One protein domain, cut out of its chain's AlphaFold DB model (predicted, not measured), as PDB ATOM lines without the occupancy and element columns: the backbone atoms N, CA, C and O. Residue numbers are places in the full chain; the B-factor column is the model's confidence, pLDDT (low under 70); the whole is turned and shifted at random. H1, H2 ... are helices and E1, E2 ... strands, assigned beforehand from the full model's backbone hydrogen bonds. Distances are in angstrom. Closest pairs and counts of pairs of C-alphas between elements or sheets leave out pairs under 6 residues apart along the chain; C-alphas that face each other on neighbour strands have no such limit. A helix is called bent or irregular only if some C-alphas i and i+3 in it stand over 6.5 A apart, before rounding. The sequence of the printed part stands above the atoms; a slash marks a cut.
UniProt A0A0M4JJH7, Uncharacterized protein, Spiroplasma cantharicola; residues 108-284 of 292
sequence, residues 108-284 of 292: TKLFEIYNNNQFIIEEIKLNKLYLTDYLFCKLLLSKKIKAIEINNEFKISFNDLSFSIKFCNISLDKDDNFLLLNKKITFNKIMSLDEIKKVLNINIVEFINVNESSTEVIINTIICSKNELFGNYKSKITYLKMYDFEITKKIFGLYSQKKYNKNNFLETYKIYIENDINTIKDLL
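This is residues 108 to 284 of the 292 residues of an uncharacterized protein of Spiroplasma cantharicola (UniProt A0A0M4JJH7). A twisted wall of six antiparallel strands has H1 over its E1 edge, and H2 and H5, nearly at right angles to each other, at the end where E2 begins and E6 ends. The long helix H6 runs from a tip that sticks out at residues 261 to 267 back to H1 and H5. The printed part has 177 residues, with six named helices and six named strands in the order H1 E1 H2 E2 E3 E4 H3 E5 E6 H4 H5 H6; the sheet's order is E1 E2 E3 E4 E6 E5, and the class is mixed. The whole is compact, with a radius of gyration of the C-alphas of 17.0 A and spans of 52 by 44 by 25 A.

H1, residues 108 to 115, is over edge strand E1, residues 120 to 125, at a height over the sheet of 8.3 A. E1 is antiparallel to E2, residues 147 to 158, with N 125 and O 153 at 2.8 A. H2, residues 133 to 140, is over E3, residues 161 to 172, and only just over E2, on which 3 of its C-alphas fall. E2, E3 and E4, residues 178 to 187, form a meander, each strand the antiparallel neighbour of the one before; N 154 and O 165 are 2.9 A apart, N 166 and O 184 2.8 A. E4, H3, residues 193 to 199, and E5, residues 206 to 210, form a split strand-helix-strand unit with a right-handed crossover, E6, residues 216 to 225, being between its two strands in the sheet. H3 only grazes the sheet. N 183 and O 219 of E4 and E6 are 2.8 A apart; in the hairpin E5 and E6, N 209 and O 218 are 3.5 A apart. H4, residues 226 to 230, only grazes the sheet and touches H5, residues 236 to 250, closest at the C-alphas of Phe 230 and Lys 236, 5.8 A. H5 touches H2 about perpendicular, at 86 degrees, closest at the C-alphas of Asp 133 and Lys 241, 6.5 A. H6, residues 262 to 283, is irregular, with C-alphas 263 and 266 8.3 A apart, and touches H1 with residues 270 to 277 alone, closest at the C-alphas of Asn 115 and Ile 277, 6.5 A. The closest C-alphas of H5 and H6, which touch, are those of Lys 250 and Thr 279, 7.3 A. Every O i to N i+4 pair is within hydrogen-bond range in H2, H3 and H4; the counts are 3 of 4 in H1, 16 of 18 in H6 and 5 of 11 in H5, which has 5 of 12 O i to N i+3 pairs.

H1 begins at C-alpha 108, (-19.696, -19.740, -3.226). E2 is 31.0 A long and bends by 51 degrees at residue 150; E3 is 31.9 A long and bends by 54 degrees at residue 169. H6, 32.5 A long, ends at C-alpha 283, (-12.378, -32.261, 8.458).

The two C-alphas farthest apart, those of Asp 160 and Lys 234, are 52.5 A apart. The printed part has no cut, and the link from H5 to H6, 11 residues, is long. The mean pLDDT of the printed part is 72.3; 65 residues are under 70, among them residues 226 to 249.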
ATOM      1  N   THR A 108     -20.816 -20.374  -3.937       77.12
ATOM      2  CA  THR A 108     -19.696 -19.740  -3.226       77.12
ATOM      3  C   THR A 108     -20.199 -18.614  -2.324       77.12
ATOM      4  O   THR A 108     -20.037 -18.683  -1.110       77.12
ATOM      5  N   LYS A 109     -20.942 -17.650  -2.889       75.25
ATOM      6  CA  LYS A 109     -21.483 -16.509  -2.131       75.25
ATOM      7  C   LYS A 109     -22.458 -16.935  -1.034       75.25
ATOM      8  O   LYS A 109     -22.502 -16.344   0.040       75.25
ATOM      9  N   LEU A 110     -23.270 -17.951  -1.314       74.69
ATOM     10  CA  LEU A 110     -24.218 -18.494  -0.348       74.69
ATOM     11  C   LEU A 110     -23.481 -19.085   0.862       74.69
ATOM     12  O   LEU A 110     -23.824 -18.783   1.998       74.69
ATOM     13  N   PHE A 111     -22.456 -19.897   0.616       76.69
ATOM     14  CA  PHE A 111     -21.656 -20.504   1.668       76.69
ATOM     15  C   PHE A 111     -20.825 -19.474   2.442       76.69
ATOM     16  O   PHE A 111     -20.771 -19.568   3.663       76.69
ATOM     17  N   GLU A 112     -20.240 -18.469   1.783       77.88
ATOM     18  CA  GLU A 112     -19.520 -17.368   2.446       77.88
ATOM     19  C   GLU A 112     -20.381 -16.680   3.516       77.88
ATOM     20  O   GLU A 112     -19.914 -16.450   4.631       77.88
ATOM     21  N   ILE A 113     -21.658 -16.415   3.207       76.81
ATOM     22  CA  ILE A 113     -22.602 -15.775   4.137       76.81
ATOM     23  C   ILE A 113     -22.802 -16.613   5.405       76.81
ATOM     24  O   ILE A 113     -22.875 -16.051   6.494       76.81
ATOM     25  N   TYR A 114     -22.908 -17.938   5.276       77.06
ATOM     26  CA  TYR A 114     -23.158 -18.831   6.413       77.06
ATOM     27  C   TYR A 114     -21.875 -19.284   7.125       77.06
ATOM     28  O   TYR A 114     -21.940 -19.724   8.270       77.06
ATOM     29  N   ASN A 115     -20.710 -19.168   6.481       77.81
ATOM     30  CA  ASN A 115     -19.427 -19.593   7.044       77.81
ATOM     31  C   ASN A 115     -18.852 -18.618   8.083       77.81
ATOM     32  O   ASN A 115     -17.885 -18.954   8.762       77.81
ATOM     33  N   ASN A 116     -19.404 -17.406   8.211       72.81
ATOM     34  CA  ASN A 116     -18.926 -16.383   9.151       72.81
ATOM     35  C   ASN A 116     -17.396 -16.152   9.085       72.81
ATOM     36  O   ASN A 116     -16.757 -15.943  10.113       72.81
ATOM     37  N   ASN A 117     -16.804 -16.203   7.884       65.56
ATOM     38  CA  ASN A 117     -15.370 -15.988   7.616       65.56
ATOM     39  C   ASN A 117     -14.387 -16.953   8.311       65.56
ATOM     40  O   ASN A 117     -13.221 -16.612   8.483       65.56
ATOM     41  N   GLN A 118     -14.809 -18.164   8.687       73.06
ATOM     42  CA  GLN A 118     -13.907 -19.134   9.331       73.06
ATOM     43  C   GLN A 118     -12.854 -19.722   8.374       73.06
ATOM     44  O   GLN A 118     -11.799 -20.172   8.807       73.06
ATOM     45  N   PHE A 119     -13.140 -19.711   7.075       78.69
ATOM     46  CA  PHE A 119     -12.212 -20.025   5.989       78.69
ATOM     47  C   PHE A 119     -12.693 -19.347   4.703       78.69
ATOM     48  O   PHE A 119     -13.879 -19.021   4.562       78.69
ATOM     49  N   ILE A 120     -11.781 -19.126   3.760       83.31
ATOM     50  CA  ILE A 120     -12.106 -18.491   2.482       83.31
ATOM     51  C   ILE A 120     -12.591 -19.569   1.522       83.31
ATOM     52  O   ILE A 120     -11.897 -20.558   1.298       83.31
ATOM     53  N   ILE A 121     -13.777 -19.372   0.952       84.38
ATOM     54  CA  ILE A 121     -14.370 -20.293  -0.016       84.38
ATOM     55  C   ILE A 121     -14.070 -19.768  -1.408       84.38
ATOM     56  O   ILE A 121     -14.634 -18.772  -1.836       84.38
ATOM     57  N   GLU A 122     -13.166 -20.437  -2.112       86.19
ATOM     58  CA  GLU A 122     -12.734 -19.992  -3.435       86.19
ATOM     59  C   GLU A 122     -13.710 -20.447  -4.518       86.19
ATOM     60  O   GLU A 122     -14.089 -19.679  -5.401       86.19
ATOM     61  N   GLU A 123     -14.122 -21.716  -4.472       87.69
ATOM     62  CA  GLU A 123     -14.925 -22.300  -5.541       87.69
ATOM     63  C   GLU A 123     -15.758 -23.490  -5.056       87.69
ATOM     64  O   GLU A 123     -15.283 -24.345  -4.309       87.69
ATOM     65  N   ILE A 124     -17.000 -23.577  -5.539       83.38
ATOM     66  CA  ILE A 124     -17.878 -24.732  -5.334       83.38
ATOM     67  C   ILE A 124     -18.329 -25.268  -6.694       83.38
ATOM     68  O   ILE A 124     -19.061 -24.593  -7.421       83.38
ATOM     69  N   LYS A 125     -17.957 -26.511  -7.024       84.38
ATOM     70  CA  LYS A 125     -18.400 -27.211  -8.242       84.38
ATOM     71  C   LYS A 125     -19.318 -28.373  -7.889       84.38
ATOM     72  O   LYS A 125     -18.912 -29.341  -7.253       84.38
ATOM     73  N   LEU A 126     -20.555 -28.321  -8.377       77.56
ATOM     74  CA  LEU A 126     -21.540 -29.391  -8.201       77.56
ATOM     75  C   LEU A 126     -21.773 -30.119  -9.531       77.56
ATOM     76  O   LEU A 126     -22.388 -29.568 -10.449       77.56
ATOM     77  N   ASN A 127     -21.300 -31.364  -9.637       70.12
ATOM     78  CA  ASN A 127     -21.444 -32.179 -10.850       70.12
ATOM     79  C   ASN A 127     -22.712 -33.038 -10.828       70.12
ATOM     80  O   ASN A 127     -23.419 -33.114 -11.838       70.12
ATOM     81  N   LYS A 128     -23.036 -33.655  -9.682       61.66
ATOM     82  CA  LYS A 128     -24.259 -34.452  -9.512       61.66
ATOM     83  C   LYS A 128     -25.113 -33.928  -8.374       61.66
ATOM     84  O   LYS A 128     -24.701 -33.859  -7.225       61.66
ATOM     85  N   LEU A 129     -26.360 -33.649  -8.729       59.22
ATOM     86  CA  LEU A 129     -27.382 -33.141  -7.824       59.22
ATOM     87  C   LEU A 129     -28.329 -34.246  -7.326       59.22
ATOM     88  O   LEU A 129     -29.149 -33.977  -6.449       59.22
ATOM     89  N   TYR A 130     -28.263 -35.472  -7.874       61.38
ATOM     90  CA  TYR A 130     -29.219 -36.536  -7.538       61.38
ATOM     91  C   TYR A 130     -28.621 -37.950  -7.463       61.38
ATOM     92  O   TYR A 130     -28.179 -38.502  -8.471       61.38
ATOM     93  N   LEU A 131     -28.660 -38.548  -6.272       66.88
ATOM     94  CA  LEU A 131     -28.531 -39.973  -5.996       66.88
ATOM     95  C   LEU A 131     -29.944 -40.551  -5.936       66.88
ATOM     96  O   LEU A 131     -30.875 -39.915  -5.456       66.88
ATOM     97  N   THR A 132     -30.127 -41.745  -6.490       64.81
ATOM     98  CA  THR A 132     -31.430 -42.422  -6.489       64.81
ATOM     99  C   THR A 132     -31.343 -43.676  -5.632       64.81
ATOM    100  O   THR A 132     -30.321 -44.367  -5.672       64.81
ATOM    101  N   ASP A 133     -32.453 -44.062  -4.993       63.78
ATOM    102  CA  ASP A 133     -32.613 -45.388  -4.372       63.78
ATOM    103  C   ASP A 133     -32.161 -46.517  -5.310       63.78
ATOM    104  O   ASP A 133     -31.627 -47.536  -4.883       63.78
ATOM    105  N   TYR A 134     -32.390 -46.344  -6.614       65.00
ATOM    106  CA  TYR A 134     -32.013 -47.304  -7.641       65.00
ATOM    107  C   TYR A 134     -30.496 -47.470  -7.771       65.00
ATOM    108  O   TYR A 134     -30.029 -48.597  -7.929       65.00
ATOM    109  N   LEU A 135     -29.724 -46.382  -7.688       70.50
ATOM    110  CA  LEU A 135     -28.260 -46.440  -7.690       70.50
ATOM    111  C   LEU A 135     -27.749 -47.155  -6.440       70.50
ATOM    112  O   LEU A 135     -26.920 -48.054  -6.558       70.50
ATOM    113  N   PHE A 136     -28.313 -46.849  -5.271       73.44
ATOM    114  CA  PHE A 136     -27.987 -47.572  -4.043       73.44
ATOM    115  C   PHE A 136     -28.385 -49.048  -4.109       73.44
ATOM    116  O   PHE A 136     -27.590 -49.903  -3.742       73.44
ATOM    117  N   CYS A 137     -29.551 -49.390  -4.664       66.31
ATOM    118  CA  CYS A 137     -29.929 -50.784  -4.917       66.31
ATOM    119  C   CYS A 137     -28.942 -51.471  -5.872       66.31
ATOM    120  O   CYS A 137     -28.588 -52.633  -5.668       66.31
ATOM    121  N   LYS A 138     -28.487 -50.765  -6.914       69.88
ATOM    122  CA  LYS A 138     -27.503 -51.291  -7.860       69.88
ATOM    123  C   LYS A 138     -26.157 -51.586  -7.205       69.88
ATOM    124  O   LYS A 138     -25.561 -52.599  -7.565       69.88
ATOM    125  N   LEU A 139     -25.724 -50.723  -6.289       78.25
ATOM    126  CA  LEU A 139     -24.486 -50.849  -5.522       78.25
ATOM    127  C   LEU A 139     -24.607 -51.940  -4.444       78.25
ATOM    128  O   LEU A 139     -23.886 -52.927  -4.477       78.25
ATOM    129  N   LEU A 140     -25.571 -51.797  -3.532       74.44
ATOM    130  CA  LEU A 140     -25.690 -52.590  -2.303       74.44
ATOM    131  C   LEU A 140     -26.353 -53.958  -2.485       74.44
ATOM    132  O   LEU A 140     -26.035 -54.893  -1.753       74.44
ATOM    133  N   LEU A 141     -27.324 -54.076  -3.400       69.75
ATOM    134  CA  LEU A 141     -28.145 -55.288  -3.529       69.75
ATOM    135  C   LEU A 141     -27.760 -56.104  -4.753       69.75
ATOM    136  O   LEU A 141     -27.462 -57.286  -4.632       69.75
ATOM    137  N   SER A 142     -27.779 -55.487  -5.937       66.19
ATOM    138  CA  SER A 142     -27.495 -56.219  -7.176       66.19
ATOM    139  C   SER A 142     -26.013 -56.264  -7.536       66.19
ATOM    140  O   SER A 142     -25.671 -56.959  -8.486       66.19
ATOM    141  N   LYS A 143     -25.169 -55.471  -6.855       74.44
ATOM    142  CA  LYS A 143     -23.731 -55.293  -7.133       74.44
ATOM    143  C   LYS A 143     -23.404 -55.092  -8.624       74.44
ATOM    144  O   LYS A 143     -22.367 -55.508  -9.125       74.44
ATOM    145  N   LYS A 144     -24.321 -54.457  -9.364       68.06
ATOM    146  CA  LYS A 144     -24.209 -54.221 -10.817       68.06
ATOM    147  C   LYS A 144     -23.291 -53.045 -11.133       68.06
ATOM    148  O   LYS A 144     -22.889 -52.871 -12.277       68.06
ATOM    149  N   ILE A 145     -23.019 -52.213 -10.133       74.56
ATOM    150  CA  ILE A 145     -22.061 -51.115 -10.190       74.56
ATOM    151  C   ILE A 145     -21.121 -51.256  -9.000       74.56
ATOM    152  O   ILE A 145     -21.552 -51.682  -7.931       74.56
ATOM    153  N   LYS A 146     -19.855 -50.887  -9.197       84.00
ATOM    154  CA  LYS A 146     -18.830 -50.913  -8.143       84.00
ATOM    155  C   LYS A 146     -18.828 -49.641  -7.294       84.00
ATOM    156  O   LYS A 146     -18.467 -49.682  -6.126       84.00
ATOM    157  N   ALA A 147     -19.236 -48.518  -7.881       86.44
ATOM    158  CA  ALA A 147     -19.298 -47.232  -7.205       86.44
ATOM    159  C   ALA A 147     -20.386 -46.338  -7.813       86.44
ATOM    160  O   ALA A 147     -20.750 -46.477  -8.985       86.44
ATOM    161  N   ILE A 148     -20.888 -45.400  -7.013       84.44
ATOM    162  CA  ILE A 148     -21.768 -44.315  -7.437       84.44
ATOM    163  C   ILE A 148     -20.943 -43.032  -7.461       84.44
ATOM    164  O   ILE A 148     -20.615 -42.474  -6.418       84.44
ATOM    165  N   GLU A 149     -20.594 -42.558  -8.652       86.19
ATOM    166  CA  GLU A 149     -19.851 -41.301  -8.799       86.19
ATOM    167  C   GLU A 149     -20.689 -40.102  -8.347       86.19
ATOM    168  O   GLU A 149     -21.877 -40.037  -8.674       86.19
ATOM    169  N   ILE A 150     -20.049 -39.137  -7.682       84.50
ATOM    170  CA  ILE A 150     -20.618 -37.855  -7.239       84.50
ATOM    171  C   ILE A 150     -19.874 -36.702  -7.926       84.50
ATOM    172  O   ILE A 150     -20.480 -35.932  -8.668       84.50
ATOM    173  N   ASN A 151     -18.550 -36.646  -7.751       85.69
ATOM    174  CA  ASN A 151     -17.634 -35.646  -8.311       85.69
ATOM    175  C   ASN A 151     -17.955 -34.188  -7.942       85.69
ATOM    176  O   ASN A 151     -17.689 -33.290  -8.743       85.69
ATOM    177  N   ASN A 152     -18.515 -33.947  -6.758       85.94
ATOM    178  CA  ASN A 152     -18.656 -32.589  -6.230       85.94
ATOM    179  C   ASN A 152     -17.307 -32.132  -5.674       85.94
ATOM    180  O   ASN A 152     -16.569 -32.939  -5.114       85.94
ATOM    181  N   GLU A 153     -16.969 -30.863  -5.840       88.25
ATOM    182  CA  GLU A 153     -15.672 -30.319  -5.456       88.25
ATOM    183  C   GLU A 153     -15.848 -28.984  -4.745       88.25
ATOM    184  O   GLU A 153     -16.723 -28.181  -5.079       88.25
ATOM    185  N   PHE A 154     -15.000 -28.781  -3.751       87.88
ATOM    186  CA  PHE A 154     -14.991 -27.618  -2.894       87.88
ATOM    187  C   PHE A 154     -13.554 -27.141  -2.721       87.88
ATOM    188  O   PHE A 154     -12.699 -27.926  -2.317       87.88
ATOM    189  N   LYS A 155     -13.278 -25.877  -3.040       89.81
ATOM    190  CA  LYS A 155     -11.947 -25.278  -2.935       89.81
ATOM    191  C   LYS A 155     -11.940 -24.205  -1.857       89.81
ATOM    192  O   LYS A 155     -12.778 -23.301  -1.888       89.81
ATOM    193  N   ILE A 156     -10.992 -24.311  -0.932       88.00
ATOM    194  CA  ILE A 156     -10.844 -23.386   0.191       88.00
ATOM    195  C   ILE A 156      -9.412 -22.953   0.411       88.00
ATOM    196  O   ILE A 156      -8.474 -23.676   0.088       88.00
ATOM    197  N   SER A 157      -9.293 -21.789   1.042       85.75
ATOM    198  CA  SER A 157      -8.066 -21.281   1.634       85.75
ATOM    199  C   SER A 157      -8.216 -21.151   3.150       85.75
ATOM    200  O   SER A 157      -9.184 -20.564   3.645       85.75
ATOM    201  N   PHE A 158      -7.243 -21.688   3.882       81.25
ATOM    202  CA  PHE A 158      -7.149 -21.639   5.341       81.25
ATOM    203  C   PHE A 158      -5.679 -21.498   5.759       81.25
ATOM    204  O   PHE A 158      -4.853 -22.292   5.317       81.25
ATOM    205  N   ASN A 159      -5.344 -20.507   6.594       75.88
ATOM    206  CA  ASN A 159      -3.971 -20.230   7.060       75.88
ATOM    207  C   ASN A 159      -2.922 -20.223   5.925       75.88
ATOM    208  O   ASN A 159      -1.954 -20.981   5.963       75.88
ATOM    209  N   ASP A 160      -3.160 -19.418   4.882       78.56
ATOM    210  CA  ASP A 160      -2.313 -19.294   3.678       78.56
ATOM    211  C   ASP A 160      -2.135 -20.586   2.848       78.56
ATOM    212  O   ASP A 160      -1.382 -20.624   1.870       78.56
ATOM    213  N   LEU A 161      -2.864 -21.653   3.189       81.62
ATOM    214  CA  LEU A 161      -2.910 -22.908   2.451       81.62
ATOM    215  C   LEU A 161      -4.205 -22.988   1.639       81.62
ATOM    216  O   LEU A 161      -5.296 -22.979   2.205       81.62
ATOM    217  N   SER A 162      -4.080 -23.141   0.319       86.62
ATOM    218  CA  SER A 162      -5.212 -23.416  -0.572       86.62
ATOM    219  C   SER A 162      -5.252 -24.901  -0.917       86.62
ATOM    220  O   SER A 162      -4.231 -25.493  -1.282       86.62
ATOM    221  N   PHE A 163      -6.423 -25.519  -0.812       87.88
ATOM    222  CA  PHE A 163      -6.631 -26.908  -1.204       87.88
ATOM    223  C   PHE A 163      -8.059 -27.150  -1.690       87.88
ATOM    224  O   PHE A 163      -9.013 -26.460  -1.325       87.88
ATOM    225  N   SER A 164      -8.204 -28.159  -2.544       90.56
ATOM    226  CA  SER A 164      -9.486 -28.610  -3.079       90.56
ATOM    227  C   SER A 164      -9.842 -29.983  -2.532       90.56
ATOM    228  O   SER A 164      -9.037 -30.907  -2.617       90.56
ATOM    229  N   ILE A 165     -11.068 -30.141  -2.045       88.38
ATOM    230  CA  ILE A 165     -11.652 -31.417  -1.639       88.38
ATOM    231  C   ILE A 165     -12.663 -31.841  -2.702       88.38
ATOM    232  O   ILE A 165     -13.708 -31.215  -2.881       88.38
ATOM    233  N   LYS A 166     -12.381 -32.948  -3.384       90.12
ATOM    234  CA  LYS A 166     -13.279 -33.592  -4.340       90.12
ATOM    235  C   LYS A 166     -13.926 -34.824  -3.718       90.12
ATOM    236  O   LYS A 166     -13.262 -35.809  -3.416       90.12
ATOM    237  N   PHE A 167     -15.245 -34.798  -3.592       87.88
ATOM    238  CA  PHE A 167     -16.086 -35.928  -3.212       87.88
ATOM    239  C   PHE A 167     -16.305 -36.807  -4.444       87.88
ATOM    240  O   PHE A 167     -17.187 -36.550  -5.266       87.88
ATOM    241  N   CYS A 168     -15.457 -37.818  -4.616       88.31
ATOM    242  CA  CYS A 168     -15.355 -38.590  -5.849       88.31
ATOM    243  C   CYS A 168     -16.545 -39.532  -6.035       88.31
ATOM    244  O   CYS A 168     -17.294 -39.410  -7.008       88.31
ATOM    245  N   ASN A 169     -16.726 -40.484  -5.122       89.31
ATOM    246  CA  ASN A 169     -17.729 -41.535  -5.263       89.31
ATOM    247  C   ASN A 169     -18.113 -42.171  -3.921       89.31
ATOM    248  O   ASN A 169     -17.428 -42.006  -2.915       89.31
ATOM    249  N   ILE A 170     -19.215 -42.918  -3.952       87.81
ATOM    250  CA  ILE A 170     -19.620 -43.849  -2.902       87.81
ATOM    251  C   ILE A 170     -19.339 -45.265  -3.391       87.81
ATOM    252  O   ILE A 170     -19.793 -45.638  -4.474       87.81
ATOM    253  N   SER A 171     -18.648 -46.068  -2.597       89.19
ATOM    254  CA  SER A 171     -18.347 -47.466  -2.907       89.19
ATOM    255  C   SER A 171     -18.556 -48.352  -1.685       89.19
ATOM    256  O   SER A 171     -18.896 -47.868  -0.607       89.19
ATOM    257  N   LEU A 172     -18.416 -49.658  -1.878       84.75
ATOM    258  CA  LEU A 172     -18.333 -50.606  -0.776       84.75
ATOM    259  C   LEU A 172     -16.867 -50.886  -0.464       84.75
ATOM    260  O   LEU A 172     -16.016 -50.825  -1.354       84.75
ATOM    261  N   ASP A 173     -16.582 -51.171   0.800       83.50
ATOM    262  CA  ASP A 173     -15.300 -51.742   1.188       83.50
ATOM    263  C   ASP A 173     -15.114 -53.146   0.582       83.50
ATOM    264  O   ASP A 173     -16.029 -53.726  -0.005       83.50
ATOM    265  N   LYS A 174     -13.904 -53.698   0.713       81.25
ATOM    266  CA  LYS A 174     -13.552 -54.992   0.107       81.25
ATOM    267  C   LYS A 174     -14.467 -56.135   0.562       81.25
ATOM    268  O   LYS A 174     -14.715 -57.041  -0.229       81.25
ATOM    269  N   ASP A 175     -14.981 -56.054   1.789       80.69
ATOM    270  CA  ASP A 175     -15.813 -57.089   2.405       80.69
ATOM    271  C   ASP A 175     -17.324 -56.796   2.294       80.69
ATOM    272  O   ASP A 175     -18.150 -57.526   2.845       80.69
ATOM    273  N   ASP A 176     -17.716 -55.743   1.566       78.44
ATOM    274  CA  ASP A 176     -19.100 -55.284   1.391       78.44
ATOM    275  C   ASP A 176     -19.869 -55.043   2.708       78.44
ATOM    276  O   ASP A 176     -21.100 -55.210   2.770       78.44
ATOM    277  N   ASN A 177     -19.140 -54.690   3.762       75.69
ATOM    278  CA  ASN A 177     -19.619 -54.438   5.112       75.69
ATOM    279  C   ASN A 177     -19.822 -52.949   5.389       75.69
ATOM    280  O   ASN A 177     -20.667 -52.600   6.213       75.69
ATOM    281  N   PHE A 178     -19.105 -52.075   4.693       81.38
ATOM    282  CA  PHE A 178     -19.133 -50.638   4.908       81.38
ATOM    283  C   PHE A 178     -19.369 -49.887   3.606       81.38
ATOM    284  O   PHE A 178     -18.812 -50.202   2.556       81.38
ATOM    285  N   LEU A 179     -20.192 -48.848   3.696       83.00
ATOM    286  CA  LEU A 179     -20.343 -47.859   2.646       83.00
ATOM    287  C   LEU A 179     -19.275 -46.778   2.838       83.00
ATOM    288  O   LEU A 179     -19.256 -46.099   3.865       83.00
ATOM    289  N   LEU A 180     -18.405 -46.614   1.847       86.81
ATOM    290  CA  LEU A 180     -17.275 -45.691   1.875       86.81
ATOM    291  C   LEU A 180     -17.535 -44.478   0.979       86.81
ATOM    292  O   LEU A 180     -17.962 -44.623  -0.167       86.81
ATOM    293  N   LEU A 181     -17.223 -43.285   1.484       86.94
ATOM    294  CA  LEU A 181     -17.115 -42.051   0.713       86.94
ATOM    295  C   LEU A 181     -15.651 -41.830   0.354       86.94
ATOM    296  O   LEU A 181     -14.846 -41.500   1.224       86.94
ATOM    297  N   ASN A 182     -15.313 -41.984  -0.921       88.31
ATOM    298  CA  ASN A 182     -13.979 -41.662  -1.402       88.31
ATOM    299  C   ASN A 182     -13.883 -40.155  -1.675       88.31
ATOM    300  O   ASN A 182     -14.663 -39.595  -2.457       88.31
ATOM    301  N   LYS A 183     -12.923 -39.511  -1.019       87.44
ATOM    302  CA  LYS A 183     -12.578 -38.101  -1.154       87.44
ATOM    303  C   LYS A 183     -11.140 -37.996  -1.645       87.44
ATOM    304  O   LYS A 183     -10.266 -38.741  -1.208       87.44
ATOM    305  N   LYS A 184     -10.888 -37.028  -2.513       89.06
ATOM    306  CA  LYS A 184      -9.553 -36.656  -2.965       89.06
ATOM    307  C   LYS A 184      -9.282 -35.221  -2.549       89.06
ATOM    308  O   LYS A 184     -10.043 -34.334  -2.924       89.06
ATOM    309  N   ILE A 185      -8.224 -35.002  -1.785       87.56
ATOM    310  CA  ILE A 185      -7.769 -33.680  -1.367       87.56
ATOM    311  C   ILE A 185      -6.514 -33.345  -2.160       87.56
ATOM    312  O   ILE A 185      -5.568 -34.124  -2.154       87.56
ATOM    313  N   THR A 186      -6.514 -32.211  -2.852       88.12
ATOM    314  CA  THR A 186      -5.356 -31.715  -3.602       88.12
ATOM    315  C   THR A 186      -4.911 -30.391  -3.006       88.12
ATOM    316  O   THR A 186      -5.670 -29.423  -2.997       88.12
ATOM    317  N   PHE A 187      -3.685 -30.357  -2.505       86.19
ATOM    318  CA  PHE A 187      -3.052 -29.178  -1.934       86.19
ATOM    319  C   PHE A 187      -2.357 -28.346  -3.016       86.19
ATOM    320  O   PHE A 187      -1.956 -28.853  -4.065       86.19
ATOM    321  N   ASN A 188      -2.186 -27.052  -2.760       84.50
ATOM    322  CA  ASN A 188      -1.420 -26.159  -3.632       84.50
ATOM    323  C   ASN A 188       0.106 -26.376  -3.553       84.50
ATOM    324  O   ASN A 188       0.835 -25.857  -4.396       84.50
ATOM    325  N   LYS A 189       0.590 -27.136  -2.564       83.75
ATOM    326  CA  LYS A 189       1.996 -27.516  -2.383       83.75
ATOM    327  C   LYS A 189       2.114 -28.969  -1.927       83.75
ATOM    328  O   LYS A 189       1.152 -29.542  -1.421       83.75
ATOM    329  N   ILE A 190       3.293 -29.559  -2.104       82.12
ATOM    330  CA  ILE A 190       3.604 -30.889  -1.562       82.12
ATOM    331  C   ILE A 190       3.661 -30.772  -0.037       82.12
ATOM    332  O   ILE A 190       4.243 -29.821   0.485       82.12
ATOM    333  N   MET A 191       3.025 -31.711   0.661       77.75
ATOM    334  CA  MET A 191       2.964 -31.752   2.121       77.75
ATOM    335  C   MET A 191       3.258 -33.167   2.610       77.75
ATOM    336  O   MET A 191       2.757 -34.142   2.054       77.75
ATOM    337  N   SER A 192       4.041 -33.268   3.677       78.94
ATOM    338  CA  SER A 192       4.242 -34.515   4.413       78.94
ATOM    339  C   SER A 192       2.967 -34.933   5.155       78.94
ATOM    340  O   SER A 192       2.108 -34.106   5.475       78.94
ATOM    341  N   LEU A 193       2.845 -36.223   5.487       76.38
ATOM    342  CA  LEU A 193       1.704 -36.739   6.254       76.38
ATOM    343  C   LEU A 193       1.535 -36.016   7.603       76.38
ATOM    344  O   LEU A 193       0.408 -35.773   8.028       76.38
ATOM    345  N   ASP A 194       2.636 -35.642   8.256       77.06
ATOM    346  CA  ASP A 194       2.604 -34.926   9.535       77.06
ATOM    347  C   ASP A 194       2.093 -33.491   9.387       77.06
ATOM    348  O   ASP A 194       1.348 -33.009  10.238       77.06
ATOM    349  N   GLU A 195       2.435 -32.803   8.298       78.38
ATOM    350  CA  GLU A 195       1.864 -31.490   7.987       78.38
ATOM    351  C   GLU A 195       0.376 -31.593   7.653       78.38
ATOM    352  O   GLU A 195      -0.415 -30.774   8.117       78.38
ATOM    353  N   ILE A 196      -0.027 -32.626   6.907       78.62
ATOM    354  CA  ILE A 196      -1.437 -32.880   6.599       78.62
ATOM    355  C   ILE A 196      -2.219 -33.127   7.896       78.62
ATOM    356  O   ILE A 196      -3.271 -32.525   8.087       78.62
ATOM    357  N   LYS A 197      -1.688 -33.929   8.829       77.62
ATOM    358  CA  LYS A 197      -2.289 -34.180  10.154       77.62
ATOM    359  C   LYS A 197      -2.370 -32.953  11.060       77.62
ATOM    360  O   LYS A 197      -3.112 -32.994  12.032       77.62
ATOM    361  N   LYS A 198      -1.625 -31.878  10.783       77.06
ATOM    362  CA  LYS A 198      -1.761 -30.598  11.505       77.06
ATOM    363  C   LYS A 198      -2.913 -29.744  10.977       77.06
ATOM    364  O   LYS A 198      -3.392 -28.879  11.701       77.06
ATOM    365  N   VAL A 199      -3.337 -29.970   9.733       77.88
ATOM    366  CA  VAL A 199      -4.396 -29.199   9.064       77.88
ATOM    367  C   VAL A 199      -5.713 -29.969   9.034       77.88
ATOM    368  O   VAL A 199      -6.775 -29.374   9.204       77.88
ATOM    369  N   LEU A 200      -5.656 -31.284   8.833       78.44
ATOM    370  CA  LEU A 200      -6.813 -32.158   8.712       78.44
ATOM    371  C   LEU A 200      -6.989 -33.028   9.953       78.44
ATOM    372  O   LEU A 200      -6.042 -33.638  10.451       78.44
ATOM    373  N   ASN A 201      -8.230 -33.127  10.419       74.56
ATOM    374  CA  ASN A 201      -8.607 -33.968  11.544       74.56
ATOM    375  C   ASN A 201      -8.728 -35.432  11.094       74.56
ATOM    376  O   ASN A 201      -9.802 -35.926  10.762       74.56
ATOM    377  N   ILE A 202      -7.590 -36.123  11.082       64.25
ATOM    378  CA  ILE A 202      -7.432 -37.488  10.549       64.25
ATOM    379  C   ILE A 202      -7.806 -38.587  11.576       64.25
ATOM    380  O   ILE A 202      -7.615 -39.775  11.338       64.25
ATOM    381  N   ASN A 203      -8.400 -38.245  12.724       55.09
ATOM    382  CA  ASN A 203      -8.761 -39.233  13.761       55.09
ATOM    383  C   ASN A 203      -9.959 -40.143  13.407       55.09
ATOM    384  O   ASN A 203     -10.351 -40.993  14.208       55.09
ATOM    385  N   ILE A 204     -10.560 -39.982  12.231       50.28
ATOM    386  CA  ILE A 204     -11.677 -40.805  11.759       50.28
ATOM    387  C   ILE A 204     -11.084 -41.997  10.998       50.28
ATOM    388  O   ILE A 204     -10.047 -41.850  10.368       50.28
ATOM    389  N   VAL A 205     -11.698 -43.185  11.083       49.34
ATOM    390  CA  VAL A 205     -11.259 -44.427  10.409       49.34
ATOM    391  C   VAL A 205     -11.137 -44.194   8.895       49.34
ATOM    392  O   VAL A 205     -12.083 -44.395   8.135       49.34
ATOM    393  N   GLU A 206      -9.969 -43.715   8.480       53.44
ATOM    394  CA  GLU A 206      -9.668 -43.204   7.153       53.44
ATOM    395  C   GLU A 206      -8.373 -43.856   6.676       53.44
ATOM    396  O   GLU A 206      -7.294 -43.660   7.233       53.44
ATOM    397  N   PHE A 207      -8.474 -44.670   5.627       54.44
ATOM    398  CA  PHE A 207      -7.291 -45.190   4.951       54.44
ATOM    399  C   PHE A 207      -6.727 -44.086   4.069       54.44
ATOM    400  O   PHE A 207      -7.333 -43.753   3.044       54.44
ATOM    401  N   ILE A 208      -5.582 -43.537   4.473       55.38
ATOM    402  CA  ILE A 208      -4.865 -42.530   3.702       55.38
ATOM    403  C   ILE A 208      -3.819 -43.219   2.837       55.38
ATOM    404  O   ILE A 208      -2.924 -43.890   3.344       55.38
ATOM    405  N   ASN A 209      -3.916 -43.020   1.526       55.84
ATOM    406  CA  ASN A 209      -2.809 -43.300   0.622       55.84
ATOM    407  C   ASN A 209      -2.174 -41.956   0.249       55.84
ATOM    408  O   ASN A 209      -2.730 -41.224  -0.573       55.84
ATOM    409  N   VAL A 210      -1.077 -41.600   0.925       57.25
ATOM    410  CA  VAL A 210      -0.254 -40.442   0.555       57.25
ATOM    411  C   VAL A 210       0.844 -40.956  -0.352       57.25
ATOM    412  O   VAL A 210       1.658 -41.776   0.060       57.25
ATOM    413  N   ASN A 211       0.877 -40.467  -1.583       59.41
ATOM    414  CA  ASN A 211       2.064 -40.614  -2.402       59.41
ATOM    415  C   ASN A 211       2.973 -39.428  -2.049       59.41
ATOM    416  O   ASN A 211       2.581 -38.289  -2.304       59.41
ATOM    417  N   GLU A 212       4.123 -39.670  -1.408       55.88
ATOM    418  CA  GLU A 212       5.001 -38.624  -0.830       55.88
ATOM    419  C   GLU A 212       5.458 -37.571  -1.855       55.88
ATOM    420  O   GLU A 212       5.793 -36.444  -1.505       55.88
ATOM    421  N   SER A 213       5.415 -37.916  -3.143       60.06
ATOM    422  CA  SER A 213       5.743 -37.039  -4.265       60.06
ATOM    423  C   SER A 213       4.540 -36.302  -4.866       60.06
ATOM    424  O   SER A 213       4.662 -35.708  -5.936       60.06
ATOM    425  N   SER A 214       3.358 -36.390  -4.259       64.62
ATOM    426  CA  SER A 214       2.125 -35.825  -4.805       64.62
ATOM    427  C   SER A 214       1.517 -34.794  -3.866       64.62
ATOM    428  O   SER A 214       1.573 -34.915  -2.646       64.62
ATOM    429  N   THR A 215       0.863 -33.795  -4.444       77.06
ATOM    430  CA  THR A 215       0.017 -32.862  -3.698       77.06
ATOM    431  C   THR A 215      -1.341 -33.471  -3.340       77.06
ATOM    432  O   THR A 215      -2.249 -32.757  -2.924       77.06
ATOM    433  N   GLU A 216      -1.519 -34.778  -3.543       81.75
ATOM    434  CA  GLU A 216      -2.813 -35.442  -3.527       81.75
ATOM    435  C   GLU A 216      -2.910 -36.459  -2.395       81.75
ATOM    436  O   GLU A 216      -2.047 -37.311  -2.198       81.75
ATOM    437  N   VAL A 217      -4.024 -36.399  -1.677       81.94
ATOM    438  CA  VAL A 217      -4.340 -37.286  -0.566       81.94
ATOM    439  C   VAL A 217      -5.697 -37.910  -0.827       81.94
ATOM    440  O   VAL A 217      -6.688 -37.213  -1.048       81.94
ATOM    441  N   ILE A 218      -5.753 -39.239  -0.807       82.00
ATOM    442  CA  ILE A 218      -7.015 -39.970  -0.921       82.00
ATOM    443  C   ILE A 218      -7.470 -40.356   0.477       82.00
ATOM    444  O   ILE A 218      -6.734 -41.011   1.210       82.00
ATOM    445  N   ILE A 219      -8.698 -39.974   0.805       80.88
ATOM    446  CA  ILE A 219      -9.351 -40.252   2.077       80.88
ATOM    447  C   ILE A 219     -10.597 -41.089   1.807       80.88
ATOM    448  O   ILE A 219     -11.447 -40.719   0.998       80.88
ATOM    449  N   ASN A 220     -10.725 -42.217   2.499       79.81
ATOM    450  CA  ASN A 220     -11.938 -43.029   2.475       79.81
ATOM    451  C   ASN A 220     -12.648 -42.908   3.820       79.81
ATOM    452  O   ASN A 220     -12.181 -43.478   4.798       79.81
ATOM    453  N   THR A 221     -13.777 -42.205   3.863       79.31
ATOM    454  CA  THR A 221     -14.561 -42.045   5.093       79.31
ATOM    455  C   THR A 221     -15.678 -43.090   5.139       79.31
ATOM    456  O   THR A 221     -16.454 -43.213   4.188       79.31
ATOM    457  N   ILE A 222     -15.813 -43.817   6.250       80.06
ATOM    458  CA  ILE A 222     -16.955 -44.715   6.474       80.06
ATOM    459  C   ILE A 222     -18.222 -43.876   6.686       80.06
ATOM    460  O   ILE A 222     -18.320 -43.085   7.621       80.06
ATOM    461  N   ILE A 223     -19.215 -44.054   5.816       76.94
ATOM    462  CA  ILE A 223     -20.505 -43.364   5.921       76.94
ATOM    463  C   ILE A 223     -21.447 -44.133   6.849       76.94
ATOM    464  O   ILE A 223     -22.144 -43.521   7.660       76.94
ATOM    465  N   CYS A 224     -21.514 -45.455   6.679       75.69
ATOM    466  CA  CYS A 224     -22.458 -46.333   7.365       75.69
ATOM    467  C   CYS A 224     -22.027 -47.799   7.221       75.69
ATOM    468  O   CYS A 224     -21.454 -48.181   6.195       75.69
ATOM    469  N   SER A 225     -22.328 -48.628   8.220       73.00
ATOM    470  CA  SER A 225     -22.199 -50.081   8.106       73.00
ATOM    471  C   SER A 225     -23.425 -50.709   7.435       73.00
ATOM    472  O   SER A 225     -24.544 -50.204   7.490       73.00
ATOM    473  N   LYS A 226     -23.249 -51.878   6.826       68.50
ATOM    474  CA  LYS A 226     -24.330 -52.678   6.240       68.50
ATOM    475  C   LYS A 226     -25.391 -53.071   7.274       68.50
ATOM    476  O   LYS A 226     -26.571 -53.145   6.937       68.50
ATOM    477  N   ASN A 227     -24.973 -53.317   8.516       65.25
ATOM    478  CA  ASN A 227     -25.869 -53.686   9.611       65.25
ATOM    479  C   ASN A 227     -26.765 -52.512  10.016       65.25
ATOM    480  O   ASN A 227     -27.962 -52.708  10.204       65.25
ATOM    481  N   GLU A 228     -26.225 -51.295  10.056       64.00
ATOM    482  CA  GLU A 228     -27.021 -50.069  10.211       64.00
ATOM    483  C   GLU A 228     -27.953 -49.849   9.006       64.00
ATOM    484  O   GLU A 228     -29.112 -49.489   9.174       64.00
ATOM    485  N   LEU A 229     -27.480 -50.139   7.789       61.56
ATOM    486  CA  LEU A 229     -28.224 -49.956   6.535       61.56
ATOM    487  C   LEU A 229     -29.385 -50.934   6.311       61.56
ATOM    488  O   LEU A 229     -30.271 -50.637   5.510       61.56
ATOM    489  N   PHE A 230     -29.374 -52.120   6.923       59.19
ATOM    490  CA  PHE A 230     -30.398 -53.145   6.675       59.19
ATOM    491  C   PHE A 230     -31.080 -53.679   7.941       59.19
ATOM    492  O   PHE A 230     -32.187 -54.215   7.833       59.19
ATOM    493  N   GLY A 231     -30.484 -53.500   9.125       55.06
ATOM    494  CA  GLY A 231     -30.995 -54.001  10.404       55.06
ATOM    495  C   GLY A 231     -31.433 -55.475  10.371       55.06
ATOM    496  O   GLY A 231     -31.031 -56.252   9.505       55.06
ATOM    497  N   ASN A 232     -32.339 -55.847  11.284       50.06
ATOM    498  CA  ASN A 232     -33.044 -57.144  11.284       50.06
ATOM    499  C   ASN A 232     -34.308 -57.146  10.393       50.06
ATOM    500  O   ASN A 232     -35.187 -58.002  10.532       50.06
ATOM    501  N   TYR A 233     -34.466 -56.167   9.499       50.19
ATOM    502  CA  TYR A 233     -35.710 -55.986   8.753       50.19
ATOM    503  C   TYR A 233     -35.775 -56.869   7.497       50.19
ATOM    504  O   TYR A 233     -34.865 -56.909   6.674       50.19
ATOM    505  N   LYS A 234     -36.928 -57.526   7.292       48.38
ATOM    506  CA  LYS A 234     -37.167 -58.461   6.173       48.38
ATOM    507  C   LYS A 234     -37.143 -57.813   4.771       48.38
ATOM    508  O   LYS A 234     -36.981 -58.532   3.790       48.38
ATOM    509  N   SER A 235     -37.296 -56.484   4.638       55.09
ATOM    510  CA  SER A 235     -37.333 -55.779   3.335       55.09
ATOM    511  C   SER A 235     -36.260 -54.693   3.214       55.09
ATOM    512  O   SER A 235     -36.448 -53.544   3.618       55.09
ATOM    513  N   LYS A 236     -35.161 -55.048   2.542       58.97
ATOM    514  CA  LYS A 236     -33.995 -54.187   2.278       58.97
ATOM    515  C   LYS A 236     -34.312 -52.916   1.466       58.97
ATOM    516  O   LYS A 236     -33.625 -51.910   1.592       58.97
ATOM    517  N   ILE A 237     -35.364 -52.939   0.641       54.38
ATOM    518  CA  ILE A 237     -35.739 -51.829  -0.261       54.38
ATOM    519  C   ILE A 237     -36.540 -50.741   0.467       54.38
ATOM    520  O   ILE A 237     -36.410 -49.560   0.150       54.38
ATOM    521  N   THR A 238     -37.385 -51.121   1.429       50.66
ATOM    522  CA  THR A 238     -38.189 -50.153   2.193       50.66
ATOM    523  C   THR A 238     -37.303 -49.326   3.128       50.66
ATOM    524  O   THR A 238     -37.561 -48.142   3.312       50.66
ATOM    525  N   TYR A 239     -36.232 -49.930   3.648       54.09
ATOM    526  CA  TYR A 239     -35.296 -49.279   4.564       54.09
ATOM    527  C   TYR A 239     -34.364 -48.284   3.861       54.09
ATOM    528  O   TYR A 239     -34.199 -47.164   4.336       54.09
ATOM    529  N   LEU A 240     -33.859 -48.627   2.667       55.47
ATOM    530  CA  LEU A 240     -33.058 -47.716   1.837       55.47
ATOM    531  C   LEU A 240     -33.746 -46.360   1.617       55.47
ATOM    532  O   LEU A 240     -33.098 -45.328   1.706       55.47
ATOM    533  N   LYS A 241     -35.074 -46.348   1.446       54.00
ATOM    534  CA  LYS A 241     -35.870 -45.118   1.294       54.00
ATOM    535  C   LYS A 241     -35.941 -44.238   2.541       54.00
ATOM    536  O   LYS A 241     -36.224 -43.049   2.423       54.00
ATOM    537  N   MET A 242     -35.773 -44.821   3.726       51.94
ATOM    538  CA  MET A 242     -35.772 -44.089   4.996       51.94
ATOM    539  C   MET A 242     -34.357 -43.611   5.351       51.94
ATOM    540  O   MET A 242     -34.211 -42.501   5.853       51.94
ATOM    541  N   TYR A 243     -33.329 -44.398   5.011       53.94
ATOM    542  CA  TYR A 243     -31.919 -44.130   5.334       53.94
ATOM    543  C   TYR A 243     -31.154 -43.291   4.296       53.94
ATOM    544  O   TYR A 243     -30.111 -42.717   4.619       53.94
ATOM    545  N   ASP A 244     -31.689 -43.129   3.079       57.16
ATOM    546  CA  ASP A 244     -31.143 -42.216   2.056       57.16
ATOM    547  C   ASP A 244     -30.965 -40.787   2.613       57.16
ATOM    548  O   ASP A 244     -30.034 -40.059   2.271       57.16
ATOM    549  N   PHE A 245     -31.806 -40.394   3.575       58.06
ATOM    550  CA  PHE A 245     -31.773 -39.077   4.204       58.06
ATOM    551  C   PHE A 245     -30.549 -38.823   5.097       58.06
ATOM    552  O   PHE A 245     -30.115 -37.670   5.188       58.06
ATOM    553  N   GLU A 246     -30.014 -39.848   5.764       63.66
ATOM    554  CA  GLU A 246     -28.857 -39.718   6.662       63.66
ATOM    555  C   GLU A 246     -27.540 -39.812   5.897       63.66
ATOM    556  O   GLU A 246     -26.639 -39.007   6.122       63.66
ATOM    557  N   ILE A 247     -27.463 -40.714   4.916       68.69
ATOM    558  CA  ILE A 247     -26.305 -40.839   4.024       68.69
ATOM    559  C   ILE A 247     -26.111 -39.558   3.209       68.69
ATOM    560  O   ILE A 247     -25.001 -39.033   3.140       68.69
ATOM    561  N   THR A 248     -27.188 -39.001   2.648       67.00
ATOM    562  CA  THR A 248     -27.106 -37.759   1.856       67.00
ATOM    563  C   THR A 248     -26.664 -36.541   2.666       67.00
ATOM    564  O   THR A 248     -26.123 -35.612   2.077       67.00
ATOM    565  N   LYS A 249     -26.848 -36.523   3.995       66.69
ATOM    566  CA  LYS A 249     -26.345 -35.437   4.859       66.69
ATOM    567  C   LYS A 249     -24.826 -35.449   5.026       66.69
ATOM    568  O   LYS A 249     -24.266 -34.408   5.327       66.69
ATOM    569  N   LYS A 250     -24.178 -36.603   4.850       71.50
ATOM    570  CA  LYS A 250     -22.724 -36.767   5.028       71.50
ATOM    571  C   LYS A 250     -21.925 -36.455   3.756       71.50
ATOM    572  O   LYS A 250     -20.709 -36.633   3.736       71.50
ATOM    573  N   ILE A 251     -22.594 -36.059   2.671       74.88
ATOM    574  CA  ILE A 251     -21.978 -35.882   1.356       74.88
ATOM    575  C   ILE A 251     -22.260 -34.475   0.846       74.88
ATOM    576  O   ILE A 251     -23.395 -34.152   0.496       74.88
ATOM    577  N   PHE A 252     -21.186 -33.703   0.712       77.25
ATOM    578  CA  PHE A 252     -21.206 -32.341   0.203       77.25
ATOM    579  C   PHE A 252     -21.957 -32.206  -1.133       77.25
ATOM    580  O   PHE A 252     -21.720 -32.945  -2.100       77.25
ATOM    581  N   GLY A 253     -22.840 -31.214  -1.210       71.81
ATOM    582  CA  GLY A 253     -23.524 -30.814  -2.438       71.81
ATOM    583  C   GLY A 253     -24.717 -31.678  -2.864       71.81
ATOM    584  O   GLY A 253     -25.197 -31.521  -3.988       71.81
ATOM    585  N   LEU A 254     -25.223 -32.583  -2.013       70.12
ATOM    586  CA  LEU A 254     -26.345 -33.477  -2.355       70.12
ATOM    587  C   LEU A 254     -27.732 -33.023  -1.856       70.12
ATOM    588  O   LEU A 254     -28.710 -33.766  -1.963       70.12
ATOM    589  N   TYR A 255     -27.875 -31.781  -1.388       60.81
ATOM    590  CA  TYR A 255     -29.131 -31.241  -0.823       60.81
ATOM    591  C   TYR A 255     -30.279 -31.143  -1.820       60.81
ATOM    592  O   TYR A 255     -31.443 -31.212  -1.449       60.81
ATOM    593  N   SER A 256     -29.996 -31.047  -3.114       47.94
ATOM    594  CA  SER A 256     -31.007 -30.922  -4.173       47.94
ATOM    595  C   SER A 256     -31.967 -32.111  -4.314       47.94
ATOM    596  O   SER A 256     -32.888 -32.061  -5.129       47.94
ATOM    597  N   GLN A 257     -31.773 -33.181  -3.544       50.84
ATOM    598  CA  GLN A 257     -32.501 -34.442  -3.685       50.84
ATOM    599  C   GLN A 257     -33.842 -34.484  -2.956       50.84
ATOM    600  O   GLN A 257     -34.697 -35.320  -3.265       50.84
ATOM    601  N   LYS A 258     -34.056 -33.590  -1.989       51.09
ATOM    602  CA  LYS A 258     -35.195 -33.698  -1.075       51.09
ATOM    603  C   LYS A 258     -36.438 -32.991  -1.612       51.09
ATOM    604  O   LYS A 258     -36.398 -31.939  -2.246       51.09
ATOM    605  N   LYS A 259     -37.595 -33.603  -1.347       47.28
ATOM    606  CA  LYS A 259     -38.915 -33.057  -1.692       47.28
ATOM    607  C   LYS A 259     -39.265 -31.931  -0.719       47.28
ATOM    608  O   LYS A 259     -39.849 -32.192   0.330       47.28
ATOM    609  N   TYR A 260     -38.933 -30.695  -1.069       50.31
ATOM    610  CA  TYR A 260     -39.203 -29.543  -0.208       50.31
ATOM    611  C   TYR A 260     -40.647 -29.043  -0.314       50.31
ATOM    612  O   TYR A 260     -41.252 -29.035  -1.389       50.31
ATOM    613  N   ASN A 261     -41.204 -28.620   0.823       44.38
ATOM    614  CA  ASN A 261     -42.426 -27.826   0.853       44.38
ATOM    615  C   ASN A 261     -42.057 -26.360   0.579       44.38
ATOM    616  O   ASN A 261     -41.065 -25.875   1.118       44.38
ATOM    617  N   LYS A 262     -42.836 -25.659  -0.253       48.53
ATOM    618  CA  LYS A 262     -42.519 -24.284  -0.691       48.53
ATOM    619  C   LYS A 262     -42.337 -23.303   0.468       48.53
ATOM    620  O   LYS A 262     -41.562 -22.368   0.336       48.53
ATOM    621  N   ASN A 263     -43.030 -23.538   1.578       44.84
ATOM    622  CA  ASN A 263     -43.126 -22.582   2.676       44.84
ATOM    623  C   ASN A 263     -41.873 -22.532   3.571       44.84
ATOM    624  O   ASN A 263     -41.690 -21.538   4.257       44.84
ATOM    625  N   ASN A 264     -40.985 -23.538   3.527       56.22
ATOM    626  CA  ASN A 264     -39.789 -23.602   4.390       56.22
ATOM    627  C   ASN A 264     -38.494 -23.761   3.577       56.22
ATOM    628  O   ASN A 264     -37.485 -24.253   4.077       56.22
ATOM    629  N   PHE A 265     -38.521 -23.412   2.290       58.84
ATOM    630  CA  PHE A 265     -37.421 -23.684   1.366       58.84
ATOM    631  C   PHE A 265     -36.099 -23.024   1.795       58.84
ATOM    632  O   PHE A 265     -35.070 -23.696   1.836       58.84
ATOM    633  N   LEU A 266     -36.148 -21.741   2.167       60.94
ATOM    634  CA  LEU A 266     -34.989 -20.960   2.616       60.94
ATOM    635  C   LEU A 266     -34.363 -21.521   3.893       60.94
ATOM    636  O   LEU A 266     -33.173 -21.822   3.930       60.94
ATOM    637  N   GLU A 267     -35.189 -21.717   4.915       63.31
ATOM    638  CA  GLU A 267     -34.781 -22.280   6.202       63.31
ATOM    639  C   GLU A 267     -34.153 -23.667   6.030       63.31
ATOM    640  O   GLU A 267     -33.132 -23.996   6.628       63.31
ATOM    641  N   THR A 268     -34.710 -24.459   5.118       65.00
ATOM    642  CA  THR A 268     -34.182 -25.782   4.819       65.00
ATOM    643  C   THR A 268     -32.815 -25.722   4.129       65.00
ATOM    644  O   THR A 268     -31.934 -26.502   4.474       65.00
ATOM    645  N   TYR A 269     -32.611 -24.808   3.172       68.31
ATOM    646  CA  TYR A 269     -31.303 -24.611   2.532       68.31
ATOM    647  C   TYR A 269     -30.249 -24.149   3.533       68.31
ATOM    648  O   TYR A 269     -29.152 -24.703   3.536       68.31
ATOM    649  N   LYS A 270     -30.604 -23.207   4.412       71.50
ATOM    650  CA  LYS A 270     -29.742 -22.744   5.502       71.50
ATOM    651  C   LYS A 270     -29.217 -23.916   6.336       71.50
ATOM    652  O   LYS A 270     -28.009 -24.089   6.422       71.50
ATOM    653  N   ILE A 271     -30.110 -24.778   6.832       72.19
ATOM    654  CA  ILE A 271     -29.735 -25.963   7.625       72.19
ATOM    655  C   ILE A 271     -28.743 -26.859   6.868       72.19
ATOM    656  O   ILE A 271     -27.830 -27.430   7.456       72.19
ATOM    657  N   TYR A 272     -28.913 -27.029   5.559       73.06
ATOM    658  CA  TYR A 272     -28.025 -27.882   4.770       73.06
ATOM    659  C   TYR A 272     -26.645 -27.284   4.539       73.06
ATOM    660  O   TYR A 272     -25.656 -27.999   4.657       73.06
ATOM    661  N   ILE A 273     -26.582 -25.989   4.246       77.50
ATOM    662  CA  ILE A 273     -25.312 -25.282   4.084       77.50
ATOM    663  C   ILE A 273     -24.559 -25.275   5.413       77.50
ATOM    664  O   ILE A 273     -23.366 -25.544   5.437       77.50
ATOM    665  N   GLU A 274     -25.262 -25.054   6.525       78.12
ATOM    666  CA  GLU A 274     -24.686 -25.148   7.868       78.12
ATOM    667  C   GLU A 274     -24.143 -26.555   8.160       78.12
ATOM    668  O   GLU A 274     -23.033 -26.681   8.669       78.12
ATOM    669  N   ASN A 275     -24.863 -27.618   7.780       76.44
ATOM    670  CA  ASN A 275     -24.368 -28.994   7.918       76.44
ATOM    671  C   ASN A 275     -23.117 -29.263   7.072       76.44
ATOM    672  O   ASN A 275     -22.221 -29.976   7.518       76.44
ATOM    673  N   ASP A 276     -23.035 -28.696   5.870       77.81
ATOM    674  CA  ASP A 276     -21.839 -28.823   5.039       77.81
ATOM    675  C   ASP A 276     -20.654 -28.069   5.581       77.81
ATOM    676  O   ASP A 276     -19.550 -28.604   5.612       77.81
ATOM    677  N   ILE A 277     -20.890 -26.838   6.020       80.19
ATOM    678  CA  ILE A 277     -19.884 -26.049   6.705       80.19
ATOM    679  C   ILE A 277     -19.382 -26.850   7.903       80.19
ATOM    680  O   ILE A 277     -18.180 -27.009   8.035       80.19
ATOM    681  N   ASN A 278     -20.266 -27.443   8.707       76.88
ATOM    682  CA  ASN A 278     -19.862 -28.303   9.819       76.88
ATOM    683  C   ASN A 278     -19.088 -29.544   9.359       76.88
ATOM    684  O   ASN A 278     -18.064 -29.850   9.945       76.88
ATOM    685  N   THR A 279     -19.480 -30.192   8.261       75.06
ATOM    686  CA  THR A 279     -18.720 -31.321   7.696       75.06
ATOM    687  C   THR A 279     -17.309 -30.898   7.273       75.06
ATOM    688  O   THR A 279     -16.352 -31.643   7.465       75.06
ATOM    689  N   ILE A 280     -17.161 -29.702   6.699       78.00
ATOM    690  CA  ILE A 280     -15.856 -29.126   6.354       78.00
ATOM    691  C   ILE A 280     -15.075 -28.802   7.628       78.00
ATOM    692  O   ILE A 280     -13.897 -29.125   7.709       78.00
ATOM    693  N   LYS A 281     -15.719 -28.218   8.642       76.50
ATOM    694  CA  LYS A 281     -15.092 -27.943   9.939       76.50
ATOM    695  C   LYS A 281     -14.596 -29.210  10.608       76.50
ATOM    696  O   LYS A 281     -13.484 -29.205  11.096       76.50
ATOM    697  N   ASP A 282     -15.376 -30.282  10.590       73.56
ATOM    698  CA  ASP A 282     -14.995 -31.554  11.198       73.56
ATOM    699  C   ASP A 282     -13.767 -32.166  10.510       73.56
ATOM    700  O   ASP A 282     -12.996 -32.869  11.159       73.56
ATOM    701  N   LEU A 283     -13.572 -31.879   9.214       75.69
ATOM    702  CA  LEU A 283     -12.378 -32.261   8.458       75.69
ATOM    703  C   LEU A 283     -11.168 -31.381   8.771       75.69
ATOM    704  O   LEU A 283     -10.042 -31.847   8.615       75.69
ATOM    705  N   LEU A 284     -11.369 -30.130   9.180       77.44
ATOM    706  CA  LEU A 284     -10.293 -29.193   9.483       77.44
ATOM    707  C   LEU A 284      -9.971 -29.218  10.973       77.44
ATOM    708  O   LEU A 284     -10.848 -29.162  11.828       77.44
TER     709      LEU A 284